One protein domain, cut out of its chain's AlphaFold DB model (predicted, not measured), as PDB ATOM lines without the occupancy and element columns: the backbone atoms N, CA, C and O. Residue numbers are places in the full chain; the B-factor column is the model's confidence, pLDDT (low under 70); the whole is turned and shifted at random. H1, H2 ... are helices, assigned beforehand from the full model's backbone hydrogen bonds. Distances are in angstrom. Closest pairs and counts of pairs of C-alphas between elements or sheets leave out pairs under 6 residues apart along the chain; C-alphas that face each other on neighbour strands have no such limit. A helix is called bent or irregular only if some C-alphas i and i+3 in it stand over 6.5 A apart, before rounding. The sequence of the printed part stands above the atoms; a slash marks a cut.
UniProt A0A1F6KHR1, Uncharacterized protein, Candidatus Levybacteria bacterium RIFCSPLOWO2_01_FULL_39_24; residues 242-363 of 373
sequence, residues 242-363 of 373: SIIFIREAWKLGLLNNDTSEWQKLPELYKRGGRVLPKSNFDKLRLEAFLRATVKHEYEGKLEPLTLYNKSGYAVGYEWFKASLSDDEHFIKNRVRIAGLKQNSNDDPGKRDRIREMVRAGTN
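This is residues 242 to 363 of the 373 residues of an uncharacterized protein of Candidatus Levybacteria bacterium RIFCSPLOWO2_01_FULL_39_24 (UniProt A0A1F6KHR1). A long helix, H3, runs through the core: H1 and H4 pack on it as a bundle of three helices, H2 crosses it on another side, and H6 covers a further side. H7 folds back along the far part of H6 as the outlying arm of a helical hairpin, and short H5 sits near H4 at the other end of the domain. The printed part has 122 residues with seven named helices, H1 to H7 in order, and no named strand; the class is all helix. It is compact, with a radius of gyration of the C-alphas of 15.1 A, yet elongated in outline, spanning 46 by 28 by 26 A.

H1, residues 242 to 251, touches residues 281 to 288 of H3, residues 280 to 299, at a steep tilt of 40 degrees, the same way; the closest C-alphas, of Ser 242 and Phe 281, are 5.9 A apart. H1 also touches H4, residues 303 to 313, opposite ways at 36 degrees, only just steep, with the C-alphas of Glu 248 and Ser 311 closest at 5.1 A. H2, residues 260 to 271, touches H3 with residues 261 to 265 alone, about perpendicular at 84 degrees; the closest C-alphas are those of Trp 262 and Glu 287, 5.6 A. H3, the hub, touches four helices. H3 and H4 form a helical hairpin at a shallow tilt of 30 degrees, opposite ways, with the C-alphas of Ala 292 and Pro 304 closest at 4.7 A. H5, residues 317 to 322, is close to but not clearly touching H4: the closest C-alphas, of Gly 312 and Phe 320, are 5.6 A apart. H6, residues 325 to 343, touches H3 the same way at 33 degrees, only just shallow; the C-alphas of Leu 290 and Ile 331 are closest, 6.4 A. H7, residues 348 to 362, makes a hairpin with H6, opposite ways at a shallow tilt of 18 degrees, touching H6 at residues 337 to 341 alone; the C-alphas of Leu 340 and Ile 354 are closest at 7.0 A. H7 is apart from H3. The helix packing is part aligned, part crossed. Every O i to N i+4 pair is within hydrogen-bond range in H1, H3, H4, H5 and H6, against 6 of 8 in H2 and 9 of 11 in H7.

H1 begins at C-alpha 242, (234.541, 280.208, 265.823). H2 is irregular, but only just: C-alphas 263 and 266 are 6.7 A apart. H3 is 27.5 A long, H6 27.0 A and H7 22.2 A. H7 ends at C-alpha 362, (244.390, 260.658, 285.853).

The two C-alphas farthest apart, of Ile 244 and Pro 348, are 46.0 A apart. The printed part has no cut. No link is long. The mean pLDDT of the printed part is 82.1; residues 341 to 363 are under 70.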
ATOM      1  N   SER A 242     233.523 281.165 266.255       76.31
ATOM      2  CA  SER A 242     234.541 280.208 265.823       76.31
ATOM      3  C   SER A 242     235.049 280.463 264.400       76.31
ATOM      4  O   SER A 242     236.246 280.333 264.158       76.31
ATOM      5  N   ILE A 243     234.192 280.896 263.467       78.31
ATOM      6  CA  ILE A 243     234.614 281.288 262.109       78.31
ATOM      7  C   ILE A 243     235.574 282.483 262.154       78.31
ATOM      8  O   ILE A 243     236.611 282.475 261.487       78.31
ATOM      9  N   ILE A 244     235.244 283.513 262.941       80.25
ATOM     10  CA  ILE A 244     236.104 284.693 263.096       80.25
ATOM     11  C   ILE A 244     237.450 284.283 263.712       80.25
ATOM     12  O   ILE A 244     238.490 284.700 263.205       80.25
ATOM     13  N   PHE A 245     237.438 283.424 264.738       87.06
ATOM     14  CA  PHE A 245     238.651 282.904 265.369       87.06
ATOM     15  C   PHE A 245     239.546 282.162 264.367       87.06
ATOM     16  O   PHE A 245     240.723 282.487 264.243       87.06
ATOM     17  N   ILE A 246     238.993 281.190 263.630       82.88
ATOM     18  CA  ILE A 246     239.746 280.350 262.679       82.88
ATOM     19  C   ILE A 246     240.432 281.211 261.623       82.88
ATOM     20  O   ILE A 246     241.579 280.962 261.261       82.88
ATOM     21  N   ARG A 247     239.752 282.258 261.158       76.06
ATOM     22  CA  ARG A 247     240.316 283.177 260.179       76.06
ATOM     23  C   ARG A 247     241.490 283.975 260.737       76.06
ATOM     24  O   ARG A 247     242.506 284.094 260.057       76.06
ATOM     25  N   GLU A 248     241.357 284.542 261.934       83.12
ATOM     26  CA  GLU A 248     242.472 285.266 262.554       83.12
ATOM     27  C   GLU A 248     243.641 284.314 262.828       83.12
ATOM     28  O   GLU A 248     244.782 284.643 262.515       83.12
ATOM     29  N   ALA A 249     243.359 283.086 263.271       80.94
ATOM     30  CA  ALA A 249     244.376 282.057 263.451       80.94
ATOM     31  C   ALA A 249     245.087 281.700 262.131       80.94
ATOM     32  O   ALA A 249     246.309 281.560 262.114       80.94
ATOM     33  N   TRP A 250     244.361 281.608 261.014       81.06
ATOM     34  CA  TRP A 250     244.943 281.393 259.684       81.06
ATOM     35  C   TRP A 250     245.808 282.574 259.234       81.06
ATOM     36  O   TRP A 250     246.952 282.393 258.827       81.06
ATOM     37  N   LYS A 251     245.296 283.804 259.366       76.50
ATOM     38  CA  LYS A 251     246.018 285.037 259.013       76.50
ATOM     39  C   LYS A 251     247.320 285.189 259.802       76.50
ATOM     40  O   LYS A 251     248.304 285.691 259.269       76.50
ATOM     41  N   LEU A 252     247.321 284.763 261.063       82.81
ATOM     42  CA  LEU A 252     248.494 284.775 261.937       82.81
ATOM     43  C   LEU A 252     249.389 283.532 261.763       82.81
ATOM     44  O   LEU A 252     250.357 283.377 262.501       82.81
ATOM     45  N   GLY A 253     249.087 282.639 260.813       83.81
ATOM     46  CA  GLY A 253     249.899 281.457 260.511       83.81
ATOM     47  C   GLY A 253     249.838 280.344 261.564       83.81
ATOM     48  O   GLY A 253     250.693 279.456 261.574       83.81
ATOM     49  N   LEU A 254     248.849 280.371 262.463       85.81
ATOM     50  CA  LEU A 254     248.593 279.283 263.412       85.81
ATOM     51  C   LEU A 254     247.926 278.101 262.724       85.81
ATOM     52  O   LEU A 254     248.294 276.957 262.974       85.81
ATOM     53  N   LEU A 255     246.985 278.376 261.828       85.88
ATOM     54  CA  LEU A 255     246.430 277.381 260.919       85.88
ATOM     55  C   LEU A 255     247.089 277.542 259.550       85.88
ATOM     56  O   LEU A 255     247.343 278.657 259.103       85.88
ATOM     57  N   ASN A 256     247.420 276.422 258.920       84.69
ATOM     58  CA  ASN A 256     248.031 276.376 257.596       84.69
ATOM     59  C   ASN A 256     247.666 275.042 256.917       84.69
ATOM     60  O   ASN A 256     246.889 274.259 257.458       84.69
ATOM     61  N   ASN A 257     248.246 274.775 255.746       81.12
ATOM     62  CA  ASN A 257     247.974 273.556 254.979       81.12
ATOM     63  C   ASN A 257     248.591 272.278 255.575       81.12
ATOM     64  O   ASN A 257     248.295 271.186 255.095       81.12
ATOM     65  N   ASP A 258     249.463 272.387 256.580       83.81
ATOM     66  CA  ASP A 258     249.984 271.220 257.284       83.81
ATOM     67  C   ASP A 258     248.931 270.719 258.279       83.81
ATOM     68  O   ASP A 258     248.658 271.363 259.290       83.81
ATOM     69  N   THR A 259     248.365 269.548 257.993       85.44
ATOM     70  CA  THR A 259     247.326 268.901 258.805       85.44
ATOM     71  C   THR A 259     247.893 267.924 259.841       85.44
ATOM     72  O   THR A 259     247.154 267.090 260.366       85.44
ATOM     73  N   SER A 260     249.202 267.942 260.108       86.94
ATOM     74  CA  SER A 260     249.844 267.001 261.033       86.94
ATOM     75  C   SER A 260     249.224 267.039 262.434       86.94
ATOM     76  O   SER A 260     248.968 265.991 263.025       86.94
ATOM     77  N   GLU A 261     248.905 268.228 262.952       86.81
ATOM     78  CA  GLU A 261     248.297 268.367 264.280       86.81
ATOM     79  C   GLU A 261     246.807 268.037 264.294       86.81
ATOM     80  O   GLU A 261     246.329 267.417 265.248       86.81
ATOM     81  N   TRP A 262     246.092 268.320 263.201       88.75
ATOM     82  CA  TRP A 262     244.739 267.810 262.997       88.75
ATOM     83  C   TRP A 262     244.682 266.282 263.095       88.75
ATOM     84  O   TRP A 262     243.807 265.730 263.761       88.75
ATOM     85  N   GLN A 263     245.633 265.584 262.469       88.25
ATOM     86  CA  GLN A 263     245.697 264.120 262.488       88.25
ATOM     87  C   GLN A 263     246.067 263.558 263.868       88.25
ATOM     88  O   GLN A 263     245.592 262.483 264.235       88.25
ATOM     89  N   LYS A 264     246.859 264.286 264.668       91.12
ATOM     90  CA  LYS A 264     247.223 263.875 266.037       91.12
ATOM     91  C   LYS A 264     246.103 264.093 267.052       91.12
ATOM     92  O   LYS A 264     246.059 263.386 268.061       91.12
ATOM     93  N   LEU A 265     245.189 265.034 266.806       91.50
ATOM     94  CA  LEU A 265     244.126 265.403 267.746       91.50
ATOM     95  C   LEU A 265     243.244 264.198 268.160       91.50
ATOM     96  O   LEU A 265     243.093 263.965 269.362       91.50
ATOM     97  N   PRO A 266     242.711 263.362 267.238       92.56
ATOM     98  CA  PRO A 266     241.915 262.191 267.612       92.56
ATOM     99  C   PRO A 266     242.705 261.159 268.422       92.56
ATOM    100  O   PRO A 266     242.173 260.582 269.372       92.56
ATOM    101  N   GLU A 267     243.978 260.932 268.082       90.69
ATOM    102  CA  GLU A 267     244.830 260.000 268.824       90.69
ATOM    103  C   GLU A 267     245.102 260.483 270.248       90.69
ATOM    104  O   GLU A 267     245.042 259.688 271.189       90.69
ATOM    105  N   LEU A 268     245.371 261.782 270.410       92.88
ATOM    106  CA  LEU A 268     245.607 262.418 271.703       92.88
ATOM    107  C   LEU A 268     244.417 262.195 272.646       92.88
ATOM    108  O   LEU A 268     244.599 261.776 273.791       92.88
ATOM    109  N   TYR A 269     243.201 262.411 272.139       94.00
ATOM    110  CA  TYR A 269     241.953 262.208 272.877       94.00
ATOM    111  C   TYR A 269     241.694 260.731 273.179       94.00
ATOM    112  O   TYR A 269     241.425 260.383 274.332       94.00
ATOM    113  N   LYS A 270     241.881 259.843 272.192       91.75
ATOM    114  CA  LYS A 270     241.723 258.391 272.361       91.75
ATOM    115  C   LYS A 270     242.648 257.839 273.448       91.75
ATOM    116  O   LYS A 270     242.191 257.120 274.330       91.75
ATOM    117  N   ARG A 271     243.935 258.210 273.435       89.75
ATOM    118  CA  ARG A 271     244.913 257.811 274.472       89.75
ATOM    119  C   ARG A 271     244.571 258.383 275.847       89.75
ATOM    120  O   ARG A 271     244.978 257.828 276.863       89.75
ATOM    121  N   GLY A 272     243.859 259.506 275.879       87.31
ATOM    122  CA  GLY A 272     243.385 260.131 277.103       87.31
ATOM    123  C   GLY A 272     242.059 259.601 277.634       87.31
ATOM    124  O   GLY A 272     241.624 260.107 278.663       87.31
ATOM    125  N   GLY A 273     241.413 258.644 276.956       91.81
ATOM    126  CA  GLY A 273     240.069 258.188 277.317       91.81
ATOM    127  C   GLY A 273     239.004 259.285 277.194       91.81
ATOM    128  O   GLY A 273     237.980 259.214 277.865       91.81
ATOM    129  N   ARG A 274     239.247 260.319 276.376       93.06
ATOM    130  CA  ARG A 274     238.322 261.437 276.151       93.06
ATOM    131  C   ARG A 274     237.707 261.370 274.760       93.06
ATOM    132  O   ARG A 274     238.319 260.885 273.810       93.06
ATOM    133  N   VAL A 275     236.497 261.908 274.636       92.75
ATOM    134  CA  VAL A 275     235.809 262.068 273.352       92.75
ATOM    135  C   VAL A 275     236.135 263.449 272.800       92.75
ATOM    136  O   VAL A 275     235.943 264.448 273.486       92.75
ATOM    137  N   LEU A 276     236.639 263.502 271.568       90.44
ATOM    138  CA  LEU A 276     236.900 264.764 270.879       90.44
ATOM    139  C   LEU A 276     235.573 265.510 270.621       90.44
ATOM    140  O   LEU A 276     234.597 264.855 270.230       90.44
ATOM    141  N   PRO A 277     235.513 266.849 270.773       89.50
ATOM    142  CA  PRO A 277     234.306 267.618 270.480       89.50
ATOM    143  C   PRO A 277     233.743 267.322 269.085       89.50
ATOM    144  O   PRO A 277     234.488 267.140 268.123       89.50
ATOM    145  N   LYS A 278     232.410 267.262 268.953       85.81
ATOM    146  CA  LYS A 278     231.749 266.935 267.672       85.81
ATOM    147  C   LYS A 278     231.860 268.067 266.647       85.81
ATOM    148  O   LYS A 278     231.971 267.788 265.453       85.81
ATOM    149  N   SER A 279     231.841 269.316 267.112       83.88
ATOM    150  CA  SER A 279     231.932 270.527 266.291       83.88
ATOM    151  C   SER A 279     233.270 270.589 265.555       83.88
ATOM    152  O   SER A 279     234.332 270.557 266.173       83.88
ATOM    153  N   ASN A 280     233.237 270.705 264.225       82.81
ATOM    154  CA  ASN A 280     234.461 270.860 263.432       82.81
ATOM    155  C   ASN A 280     235.178 272.181 263.731       82.81
ATOM    156  O   ASN A 280     236.402 272.240 263.668       82.81
ATOM    157  N   PHE A 281     234.426 273.214 264.102       82.75
ATOM    158  CA  PHE A 281     234.997 274.496 264.485       82.75
ATOM    159  C   PHE A 281     235.792 274.408 265.792       82.75
ATOM    160  O   PHE A 281     236.884 274.965 265.882       82.75
ATOM    161  N   ASP A 282     235.290 273.650 266.769       85.75
ATOM    162  CA  ASP A 282     235.987 273.446 268.043       85.75
ATOM    163  C   ASP A 282     237.262 272.634 267.822       85.75
ATOM    164  O   ASP A 282     238.318 272.990 268.335       85.75
ATOM    165  N   LYS A 283     237.209 271.602 266.969       89.00
ATOM    166  CA  LYS A 283     238.403 270.831 266.589       89.00
ATOM    167  C   LYS A 283     239.478 271.705 265.942       89.00
ATOM    168  O   LYS A 283     240.641 271.557 266.291       89.00
ATOM    169  N   LEU A 284     239.108 272.618 265.037       87.56
ATOM    170  CA  LEU A 284     240.067 273.521 264.376       87.56
ATOM    171  C   LEU A 284     240.701 274.490 265.375       87.56
ATOM    172  O   LEU A 284     241.890 274.798 265.300       87.56
ATOM    173  N   ARG A 285     239.926 274.947 266.360       90.56
ATOM    174  CA  ARG A 285     240.469 275.742 267.457       90.56
ATOM    175  C   ARG A 285     241.438 274.935 268.325       90.56
ATOM    176  O   ARG A 285     242.521 275.428 268.633       90.56
ATOM    177  N   LEU A 286     241.079 273.705 268.679       93.31
ATOM    178  CA  LEU A 286     241.945 272.808 269.446       93.31
ATOM    179  C   LEU A 286     243.211 272.417 268.674       93.31
ATOM    180  O   LEU A 286     244.260 272.268 269.290       93.31
ATOM    181  N   GLU A 287     243.149 272.309 267.347       93.06
ATOM    182  CA  GLU A 287     244.327 272.148 266.492       93.06
ATOM    183  C   GLU A 287     245.255 273.365 266.588       93.06
ATOM    184  O   GLU A 287     246.448 273.206 266.860       93.06
ATOM    185  N   ALA A 288     244.717 274.578 266.422       92.81
ATOM    186  CA  ALA A 288     245.497 275.808 266.556       92.81
ATOM    187  C   ALA A 288     246.160 275.900 267.943       92.81
ATOM    188  O   ALA A 288     247.335 276.260 268.051       92.81
ATOM    189  N   PHE A 289     245.428 275.522 268.997       95.12
ATOM    190  CA  PHE A 289     245.944 275.483 270.361       95.12
ATOM    191  C   PHE A 289     247.020 274.408 270.562       95.12
ATOM    192  O   PHE A 289     248.067 274.692 271.148       95.12
ATOM    193  N   LEU A 290     246.794 273.187 270.063       94.44
ATOM    194  CA  LEU A 290     247.760 272.090 270.118       94.44
ATOM    195  C   LEU A 290     249.068 272.515 269.459       94.44
ATOM    196  O   LEU A 290     250.122 272.410 270.080       94.44
ATOM    197  N   ARG A 291     249.003 273.071 268.249       92.56
ATOM    198  CA  ARG A 291     250.184 273.564 267.543       92.56
ATOM    199  C   ARG A 291     250.906 274.662 268.319       92.56
ATOM    200  O   ARG A 291     252.130 274.614 268.437       92.56
ATOM    201  N   ALA A 292     250.173 275.643 268.846       93.25
ATOM    202  CA  ALA A 292     250.770 276.714 269.639       93.25
ATOM    203  C   ALA A 292     251.478 276.164 270.888       93.25
ATOM    204  O   ALA A 292     252.595 276.572 271.203       93.25
ATOM    205  N   THR A 293     250.860 275.183 271.546       93.62
ATOM    206  CA  THR A 293     251.401 274.517 272.734       93.62
ATOM    207  C   THR A 293     252.632 273.679 272.403       93.62
ATOM    208  O   THR A 293     253.621 273.760 273.119       93.62
ATOM    209  N   VAL A 294     252.616 272.912 271.309       90.69
ATOM    210  CA  VAL A 294     253.765 272.112 270.850       90.69
ATOM    211  C   VAL A 294     254.968 273.009 270.570       90.69
ATOM    212  O   VAL A 294     256.054 272.751 271.082       90.69
ATOM    213  N   LYS A 295     254.773 274.110 269.834       90.00
ATOM    214  CA  LYS A 295     255.849 275.079 269.570       90.00
ATOM    215  C   LYS A 295     256.376 275.727 270.852       90.00
ATOM    216  O   LYS A 295     257.572 275.977 270.966       90.00
ATOM    217  N   HIS A 296     255.508 275.989 271.823       92.25
ATOM    218  CA  HIS A 296     255.934 276.550 273.097       92.25
ATOM    219  C   HIS A 296     256.729 275.552 273.944       92.25
ATOM    220  O   HIS A 296     257.839 275.862 274.366       92.25
ATOM    221  N   GLU A 297     256.185 274.359 274.168       89.44
ATOM    222  CA  GLU A 297     256.762 273.366 275.078       89.44
ATOM    223  C   GLU A 297     258.009 272.686 274.488       89.44
ATOM    224  O   GLU A 297     258.905 272.321 275.244       89.44
ATOM    225  N   TYR A 298     258.089 272.504 273.162       86.12
ATOM    226  CA  TYR A 298     259.216 271.802 272.522       86.12
ATOM    227  C   TYR A 298     260.242 272.740 271.890       86.12
ATOM    228  O   TYR A 298     261.429 272.432 271.914       86.12
ATOM    229  N   GLU A 299     259.816 273.881 271.343       86.25
ATOM    230  CA  GLU A 299     260.731 274.838 270.698       86.25
ATOM    231  C   GLU A 299     261.017 276.071 271.572       86.25
ATOM    232  O   GLU A 299     261.786 276.937 271.166       86.25
ATOM    233  N   GLY A 300     260.382 276.200 272.745       86.88
ATOM    234  CA  GLY A 300     260.526 277.369 273.622       86.88
ATOM    235  C   GLY A 300     259.898 278.652 273.062       86.88
ATOM    236  O   GLY A 300     260.118 279.739 273.598       86.88
ATOM    237  N   LYS A 301     259.112 278.568 271.980       89.69
ATOM    238  CA  LYS A 301     258.556 279.741 271.292       89.69
ATOM    239  C   LYS A 301     257.238 280.165 271.927       89.69
ATOM    240  O   LYS A 301     256.230 279.478 271.800       89.69
ATOM    241  N   LEU A 302     257.222 281.322 272.590       90.94
ATOM    242  CA  LEU A 302     256.003 281.883 273.193       90.94
ATOM    243  C   LEU A 302     255.062 282.526 272.160       90.94
ATOM    244  O   LEU A 302     253.846 282.528 272.345       90.94
ATOM    245  N   GLU A 303     255.616 283.048 271.062       92.75
ATOM    246  CA  GLU A 303     254.877 283.782 270.027       92.75
ATOM    247  C   GLU A 303     253.598 283.060 269.546       92.75
ATOM    248  O   GLU A 303     252.544 283.699 269.548       92.75
ATOM    249  N   PRO A 304     253.594 281.751 269.225       90.94
ATOM    250  CA  PRO A 304     252.381 281.054 268.792       90.94
ATOM    251  C   PRO A 304     251.236 281.087 269.816       90.94
ATOM    252  O   PRO A 304     250.078 281.239 269.432       90.94
ATOM    253  N   LEU A 305     251.527 280.997 271.119       91.50
ATOM    254  CA  LEU A 305     250.499 281.127 272.161       91.50
ATOM    255  C   LEU A 305     249.973 282.564 272.251       91.50
ATOM    256  O   LEU A 305     248.772 282.775 272.434       91.50
ATOM    257  N   THR A 306     250.842 283.560 272.070       91.00
ATOM    258  CA  THR A 306     250.426 284.967 272.004       91.00
ATOM    259  C   THR A 306     249.512 285.214 270.804       91.00
ATOM    260  O   THR A 306     248.470 285.851 270.952       91.00
ATOM    261  N   LEU A 307     249.839 284.663 269.630       90.56
ATOM    262  CA  LEU A 307     248.996 284.749 268.435       90.56
ATOM    263  C   LEU A 307     247.657 284.018 268.626       90.56
ATOM    264  O   LEU A 307     246.618 284.502 268.168       90.56
ATOM    265  N   TYR A 308     247.659 282.879 269.327       93.00
ATOM    266  CA  TYR A 308     246.441 282.126 269.637       93.00
ATOM    267  C   TYR A 308     245.493 282.966 270.494       93.00
ATOM    268  O   TYR A 308     244.331 283.167 270.139       93.00
ATOM    269  N   ASN A 309     246.017 283.560 271.569       90.25
ATOM    270  CA  ASN A 309     245.253 284.465 272.424       90.25
ATOM    271  C   ASN A 309     244.784 285.714 271.660       90.25
ATOM    272  O   ASN A 309     243.633 286.120 271.803       90.25
ATOM    273  N   LYS A 310     245.634 286.290 270.796       87.06
ATOM    274  CA  LYS A 310     245.282 287.426 269.923       87.06
ATOM    275  C   LYS A 310     244.101 287.107 269.003       87.06
ATOM    276  O   LYS A 310     243.207 287.937 268.863       87.06
ATOM    277  N   SER A 311     244.066 285.900 268.441       86.12
ATOM    278  CA  SER A 311     242.937 285.413 267.633       86.12
ATOM    279  C   SER A 311     241.657 285.292 268.469       86.12
ATOM    280  O   SER A 311     240.572 285.625 267.997       86.12
ATOM    281  N   GLY A 312     241.781 284.881 269.735       84.25
ATOM    282  CA  GLY A 312     240.679 284.820 270.700       84.25
ATOM    283  C   GLY A 312     240.091 286.182 271.078       84.25
ATOM    284  O   GLY A 312     238.874 286.322 271.199       84.25
ATOM    285  N   TYR A 313     240.916 287.226 271.193       81.38
ATOM    286  CA  TYR A 313     240.420 288.580 271.473       81.38
ATOM    287  C   TYR A 313     239.504 289.128 270.369       81.38
ATOM    288  O   TYR A 313     238.611 289.922 270.661       81.38
ATOM    289  N   ALA A 314     239.653 288.665 269.122       75.38
ATOM    290  CA  ALA A 314     238.805 289.088 268.005       75.38
ATOM    291  C   ALA A 314     237.334 288.634 268.124       75.38
ATOM    292  O   ALA A 314     236.483 289.125 267.381       75.38
ATOM    293  N   VAL A 315     237.026 287.706 269.039       79.06
ATOM    294  CA  VAL A 315     235.695 287.084 269.193       79.06
ATOM    295  C   VAL A 315     235.072 287.291 270.574       79.06
ATOM    296  O   VAL A 315     233.979 286.796 270.841       79.06
ATOM    297  N   GLY A 316     235.745 288.065 271.429       79.69
ATOM    298  CA  GLY A 316     235.365 288.305 272.819       79.69
ATOM    299  C   GLY A 316     236.070 287.350 273.784       79.69
ATOM    300  O   GLY A 316     235.946 286.129 273.678       79.69
ATOM    301  N   TYR A 317     236.793 287.924 274.751       74.38
ATOM    302  CA  TYR A 317     237.642 287.190 275.697       74.38
ATOM    303  C   TYR A 317     236.861 286.193 276.568       74.38
ATOM    304  O   TYR A 317     237.294 285.055 276.728       74.38
ATOM    305  N   GLU A 318     235.681 286.587 277.054       75.75
ATOM    306  CA  GLU A 318     234.819 285.749 277.902       75.75
ATOM    307  C   GLU A 318     234.375 284.464 277.194       75.75
ATOM    308  O   GLU A 318     234.546 283.356 277.703       75.75
ATOM    309  N   TRP A 319     233.870 284.591 275.962       80.38
ATOM    310  CA  TRP A 319     233.474 283.436 275.154       80.38
ATOM    311  C   TRP A 319     234.669 282.534 274.849       80.38
ATOM    312  O   TRP A 319     234.576 281.306 274.936       80.38
ATOM    313  N   PHE A 320     235.795 283.152 274.488       80.19
ATOM    314  CA  PHE A 320     237.017 282.447 274.149       80.19
ATOM    315  C   PHE A 320     237.509 281.621 275.338       80.19
ATOM    316  O   PHE A 320     237.709 280.420 275.192       80.19
ATOM    317  N   LYS A 321     237.607 282.197 276.537       76.69
ATOM    318  CA  LYS A 321     238.063 281.467 277.727       76.69
ATOM    319  C   LYS A 321     237.097 280.378 278.189       76.69
ATOM    320  O   LYS A 321     237.561 279.318 278.599       76.69
ATOM    321  N   ALA A 322     235.788 280.598 278.091       77.12
ATOM    322  CA  ALA A 322     234.802 279.661 278.626       77.12
ATOM    323  C   ALA A 322     234.566 278.418 277.746       77.12
ATOM    324  O   ALA A 322     234.278 277.344 278.263       77.12
ATOM    325  N   SER A 323     234.651 278.538 276.417       73.56
ATOM    326  CA  SER A 323     234.059 277.530 275.517       73.56
ATOM    327  C   SER A 323     234.844 276.221 275.350       73.56
ATOM    328  O   SER A 323     234.257 275.268 274.850       73.56
ATOM    329  N   LEU A 324     236.117 276.139 275.764       85.75
ATOM    330  CA  LEU A 324     236.971 274.941 275.607       85.75
ATOM    331  C   LEU A 324     238.071 274.821 276.687       85.75
ATOM    332  O   LEU A 324     239.091 274.171 276.456       85.75
ATOM    333  N   SER A 325     237.910 275.445 277.860       89.06
ATOM    334  CA  SER A 325     238.960 275.481 278.898       89.06
ATOM    335  C   SER A 325     239.460 274.089 279.290       89.06
ATOM    336  O   SER A 325     240.664 273.854 279.378       89.06
ATOM    337  N   ASP A 326     238.540 273.144 279.479       91.25
ATOM    338  CA  ASP A 326     238.853 271.787 279.938       91.25
ATOM    339  C   ASP A 326     239.607 270.973 278.881       91.25
ATOM    340  O   ASP A 326     240.421 270.102 279.214       91.25
ATOM    341  N   ASP A 327     239.337 271.253 277.607       93.44
ATOM    342  CA  ASP A 327     240.006 270.656 276.457       93.44
ATOM    343  C   ASP A 327     241.403 271.259 276.254       93.44
ATOM    344  O   ASP A 327     242.375 270.525 276.070       93.44
ATOM    345  N   GLU A 328     241.539 272.580 276.383       93.50
ATOM    346  CA  GLU A 328     242.832 273.269 276.354       93.50
ATOM    347  C   GLU A 328     243.743 272.798 277.499       93.50
ATOM    348  O   GLU A 328     244.905 272.448 277.279       93.50
ATOM    349  N   HIS A 329     243.218 272.695 278.723       93.31
ATOM    350  CA  HIS A 329     243.970 272.154 279.857       93.31
ATOM    351  C   HIS A 329     244.414 270.710 279.618       93.31
ATOM    352  O   HIS A 329     245.558 270.351 279.917       93.31
ATOM    353  N   PHE A 330     243.539 269.885 279.043       94.44
ATOM    354  CA  PHE A 330     243.877 268.515 278.682       94.44
ATOM    355  C   PHE A 330     245.008 268.452 277.651       94.44
ATOM    356  O   PHE A 330     245.986 267.731 277.873       94.44
ATOM    357  N   ILE A 331     244.916 269.224 276.564       93.88
ATOM    358  CA  ILE A 331     245.955 269.290 275.528       93.88
ATOM    359  C   ILE A 331     247.282 269.736 276.140       93.88
ATOM    360  O   ILE A 331     248.291 269.048 275.970       93.88
ATOM    361  N   LYS A 332     247.279 270.827 276.915       93.06
ATOM    362  CA  LYS A 332     248.482 271.360 277.563       93.06
ATOM    363  C   LYS A 332     249.167 270.320 278.444       93.06
ATOM    364  O   LYS A 332     250.369 270.090 278.317       93.06
ATOM    365  N   ASN A 333     248.399 269.625 279.283       91.12
ATOM    366  CA  ASN A 333     248.930 268.570 280.143       91.12
ATOM    367  C   ASN A 333     249.529 267.413 279.335       91.12
ATOM    368  O   ASN A 333     250.599 266.908 279.678       91.12
ATOM    369  N   ARG A 334     248.878 266.993 278.243       90.94
ATOM    370  CA  ARG A 334     249.381 265.897 277.405       90.94
ATOM    371  C   ARG A 334     250.658 266.265 276.658       90.94
ATOM    372  O   ARG A 334     251.583 265.454 276.656       90.94
ATOM    373  N   VAL A 335     250.732 267.466 276.084       89.50
ATOM    374  CA  VAL A 335     251.939 267.958 275.398       89.50
ATOM    375  C   VAL A 335     253.108 268.053 276.380       89.50
ATOM    376  O   VAL A 335     254.182 267.519 276.093       89.50
ATOM    377  N   ARG A 336     252.878 268.616 277.575       87.56
ATOM    378  CA  ARG A 336     253.894 268.725 278.632       87.56
ATOM    379  C   ARG A 336     254.413 267.359 279.086       87.56
ATOM    380  O   ARG A 336     255.620 267.157 279.160       87.56
ATOM    381  N   ILE A 337     253.528 266.389 279.346       84.50
ATOM    382  CA  ILE A 337     253.933 265.016 279.714       84.50
ATOM    383  C   ILE A 337     254.759 264.370 278.596       84.50
ATOM    384  O   ILE A 337     255.744 263.687 278.877       84.50
ATOM    385  N   ALA A 338     254.368 264.562 277.336       82.06
ATOM    386  CA  ALA A 338     255.107 264.025 276.199       82.06
ATOM    387  C   ALA A 338     256.505 264.662 276.059       82.06
ATOM    388  O   ALA A 338     257.472 263.926 275.863       82.06
ATOM    389  N   GLY A 339     256.634 265.976 276.275       77.88
ATOM    390  CA  GLY A 339     257.931 266.667 276.279       77.88
ATOM    391  C   GLY A 339     258.838 266.226 277.422       77.88
ATOM    392  O   GLY A 339     260.014 265.932 277.217       77.88
ATOM    393  N   LEU A 340     258.280 266.076 278.628       71.31
ATOM    394  CA  LEU A 340     259.024 265.552 279.773       71.31
ATOM    395  C   LEU A 340     259.554 264.136 279.506       71.31
ATOM    396  O   LEU A 340     260.692 263.842 279.857       71.31
ATOM    397  N   LYS A 341     258.766 263.268 278.856       69.56
ATOM    398  CA  LYS A 341     259.213 261.916 278.493       69.56
ATOM    399  C   LYS A 341     260.389 261.940 277.517       69.56
ATOM    400  O   LYS A 341     261.339 261.197 277.746       69.56
ATOM    401  N   GLN A 342     260.352 262.803 276.498       64.62
ATOM    402  CA  GLN A 342     261.456 262.964 275.544       64.62
ATOM    403  C   GLN A 342     262.749 263.419 276.237       64.62
ATOM    404  O   GLN A 342     263.793 262.820 276.006       64.62
ATOM    405  N   ASN A 343     262.655 264.360 277.181       59.81
ATOM    406  CA  ASN A 343     263.810 264.904 277.912       59.81
ATOM    407  C   ASN A 343     264.264 264.054 279.122       59.81
ATOM    408  O   ASN A 343     265.257 264.375 279.771       59.81
ATOM    409  N   SER A 344     263.516 263.006 279.490       56.38
ATOM    410  CA  SER A 344     263.823 262.103 280.620       56.38
ATOM    411  C   SER A 344     264.550 260.820 280.216       56.38
ATOM    412  O   SER A 344     264.866 259.993 281.070       56.38
ATOM    413  N   ASN A 345     264.795 260.620 278.919       55.91
ATOM    414  CA  ASN A 345     265.662 259.532 278.472       55.91
ATOM    415  C   ASN A 345     267.133 259.762 278.847       55.91
ATOM    416  O   ASN A 345     267.872 258.786 278.908       55.91
ATOM    417  N   ASP A 346     267.491 260.993 279.223       56.00
ATOM    418  CA  ASP A 346     268.843 261.383 279.629       56.00
ATOM    419  C   ASP A 346     269.038 261.447 281.162       56.00
ATOM    420  O   ASP A 346     270.151 261.671 281.627       56.00
ATOM    421  N   ASP A 347     267.983 261.255 281.974       58.59
ATOM    422  CA  ASP A 347     268.056 261.334 283.447       58.59
ATOM    423  C   ASP A 347     266.995 260.440 284.141       58.59
ATOM    424  O   ASP A 347     265.792 260.745 284.092       58.59
ATOM    425  N   PRO A 348     267.405 259.354 284.831       60.97
ATOM    426  CA  PRO A 348     266.506 258.432 285.530       60.97
ATOM    427  C   PRO A 348     265.625 259.095 286.598       60.97
ATOM    428  O   PRO A 348     264.465 258.708 286.746       60.97
ATOM    429  N   GLY A 349     266.118 260.127 287.296       67.19
ATOM    430  CA  GLY A 349     265.376 260.801 288.370       67.19
ATOM    431  C   GLY A 349     264.169 261.599 287.867       67.19
ATOM    432  O   GLY A 349     263.188 261.797 288.591       67.19
ATOM    433  N   LYS A 350     264.181 262.010 286.591       62.56
ATOM    434  CA  LYS A 350     263.032 262.666 285.946       62.56
ATOM    435  C   LYS A 350     261.903 261.684 285.627       62.56
ATOM    436  O   LYS A 350     260.741 262.093 285.631       62.56
ATOM    437  N   ARG A 351     262.199 260.400 285.391       62.31
ATOM    438  CA  ARG A 351     261.181 259.390 285.039       62.31
ATOM    439  C   ARG A 351     260.189 259.138 286.174       62.31
ATOM    440  O   ARG A 351     258.993 259.011 285.905       62.31
ATOM    441  N   ASP A 352     260.653 259.120 287.420       68.31
ATOM    442  CA  ASP A 352     259.779 258.868 288.570       68.31
ATOM    443  C   ASP A 352     258.865 260.061 288.877       68.31
ATOM    444  O   ASP A 352     257.663 259.869 289.070       68.31
ATOM    445  N   ARG A 353     259.359 261.301 288.737       66.88
ATOM    446  CA  ARG A 353     258.512 262.510 288.829       66.88
ATOM    447  C   ARG A 353     257.437 262.553 287.736       66.88
ATOM    448  O   ARG A 353     256.301 262.948 287.991       66.88
ATOM    449  N   ILE A 354     257.757 262.101 286.519       63.69
ATOM    450  CA  ILE A 354     256.780 261.994 285.422       63.69
ATOM    451  C   ILE A 354     255.711 260.941 285.734       63.69
ATOM    452  O   ILE A 354     254.533 261.184 285.471       63.69
ATOM    453  N   ARG A 355     256.081 259.782 286.298       67.38
ATOM    454  CA  ARG A 355     255.105 258.756 286.717       67.38
ATOM    455  C   ARG A 355     254.150 259.292 287.778       67.38
ATOM    456  O   ARG A 355     252.954 259.016 287.700       67.38
ATOM    457  N   GLU A 356     254.660 260.069 288.725       68.81
ATOM    458  CA  GLU A 356     253.865 260.669 289.795       68.81
ATOM    459  C   GLU A 356     252.888 261.730 289.257       68.81
ATOM    460  O   GLU A 356     251.691 261.665 289.540       68.81
ATOM    461  N   MET A 357     253.338 262.614 288.355       63.41
ATOM    462  CA  MET A 357     252.461 263.580 287.673       63.41
ATOM    463  C   MET A 357     251.396 262.913 286.793       63.41
ATOM    464  O   MET A 357     250.254 263.371 286.746       63.41
ATOM    465  N   VAL A 358     251.744 261.828 286.090       64.44
ATOM    466  CA  VAL A 358     250.786 261.066 285.271       64.44
ATOM    467  C   VAL A 358     249.706 260.433 286.151       64.44
ATOM    468  O   VAL A 358     248.541 260.491 285.772       64.44
ATOM    469  N   ARG A 359     250.069 259.892 287.324       64.62
ATOM    470  CA  ARG A 359     249.111 259.348 288.302       64.62
ATOM    471  C   ARG A 359     248.203 260.432 288.885       64.62
ATOM    472  O   ARG A 359     246.998 260.214 288.990       64.62
ATOM    473  N   ALA A 360     248.754 261.603 289.204       60.53
ATOM    474  CA  ALA A 360     247.984 262.734 289.722       60.53
ATOM    475  C   ALA A 360     247.011 263.320 288.679       60.53
ATOM    476  O   ALA A 360     245.905 263.720 289.023       60.53
ATOM    477  N   GLY A 361     247.388 263.335 287.394       51.16
ATOM    478  CA  GLY A 361     246.549 263.850 286.306       51.16
ATOM    479  C   GLY A 361     245.418 262.920 285.845       51.16
ATOM    480  O   GLY A 361     244.518 263.378 285.142       51.16
ATOM    481  N   THR A 362     245.447 261.631 286.199       52.44
ATOM    482  CA  THR A 362     244.390 260.658 285.853       52.44
ATOM    483  C   THR A 362     243.260 260.565 286.878       52.44
ATOM    484  O   THR A 362     242.176 260.113 286.519       52.44
ATOM    485  N   ASN A 363     243.469 261.028 288.113       47.56
ATOM    486  CA  ASN A 363     242.424 261.087 289.138       47.56
ATOM    487  C   ASN A 363     241.791 262.487 289.123       47.56
ATOM    488  O   ASN A 363     242.360 263.445 289.639       47.56
TER     489      ASN A 363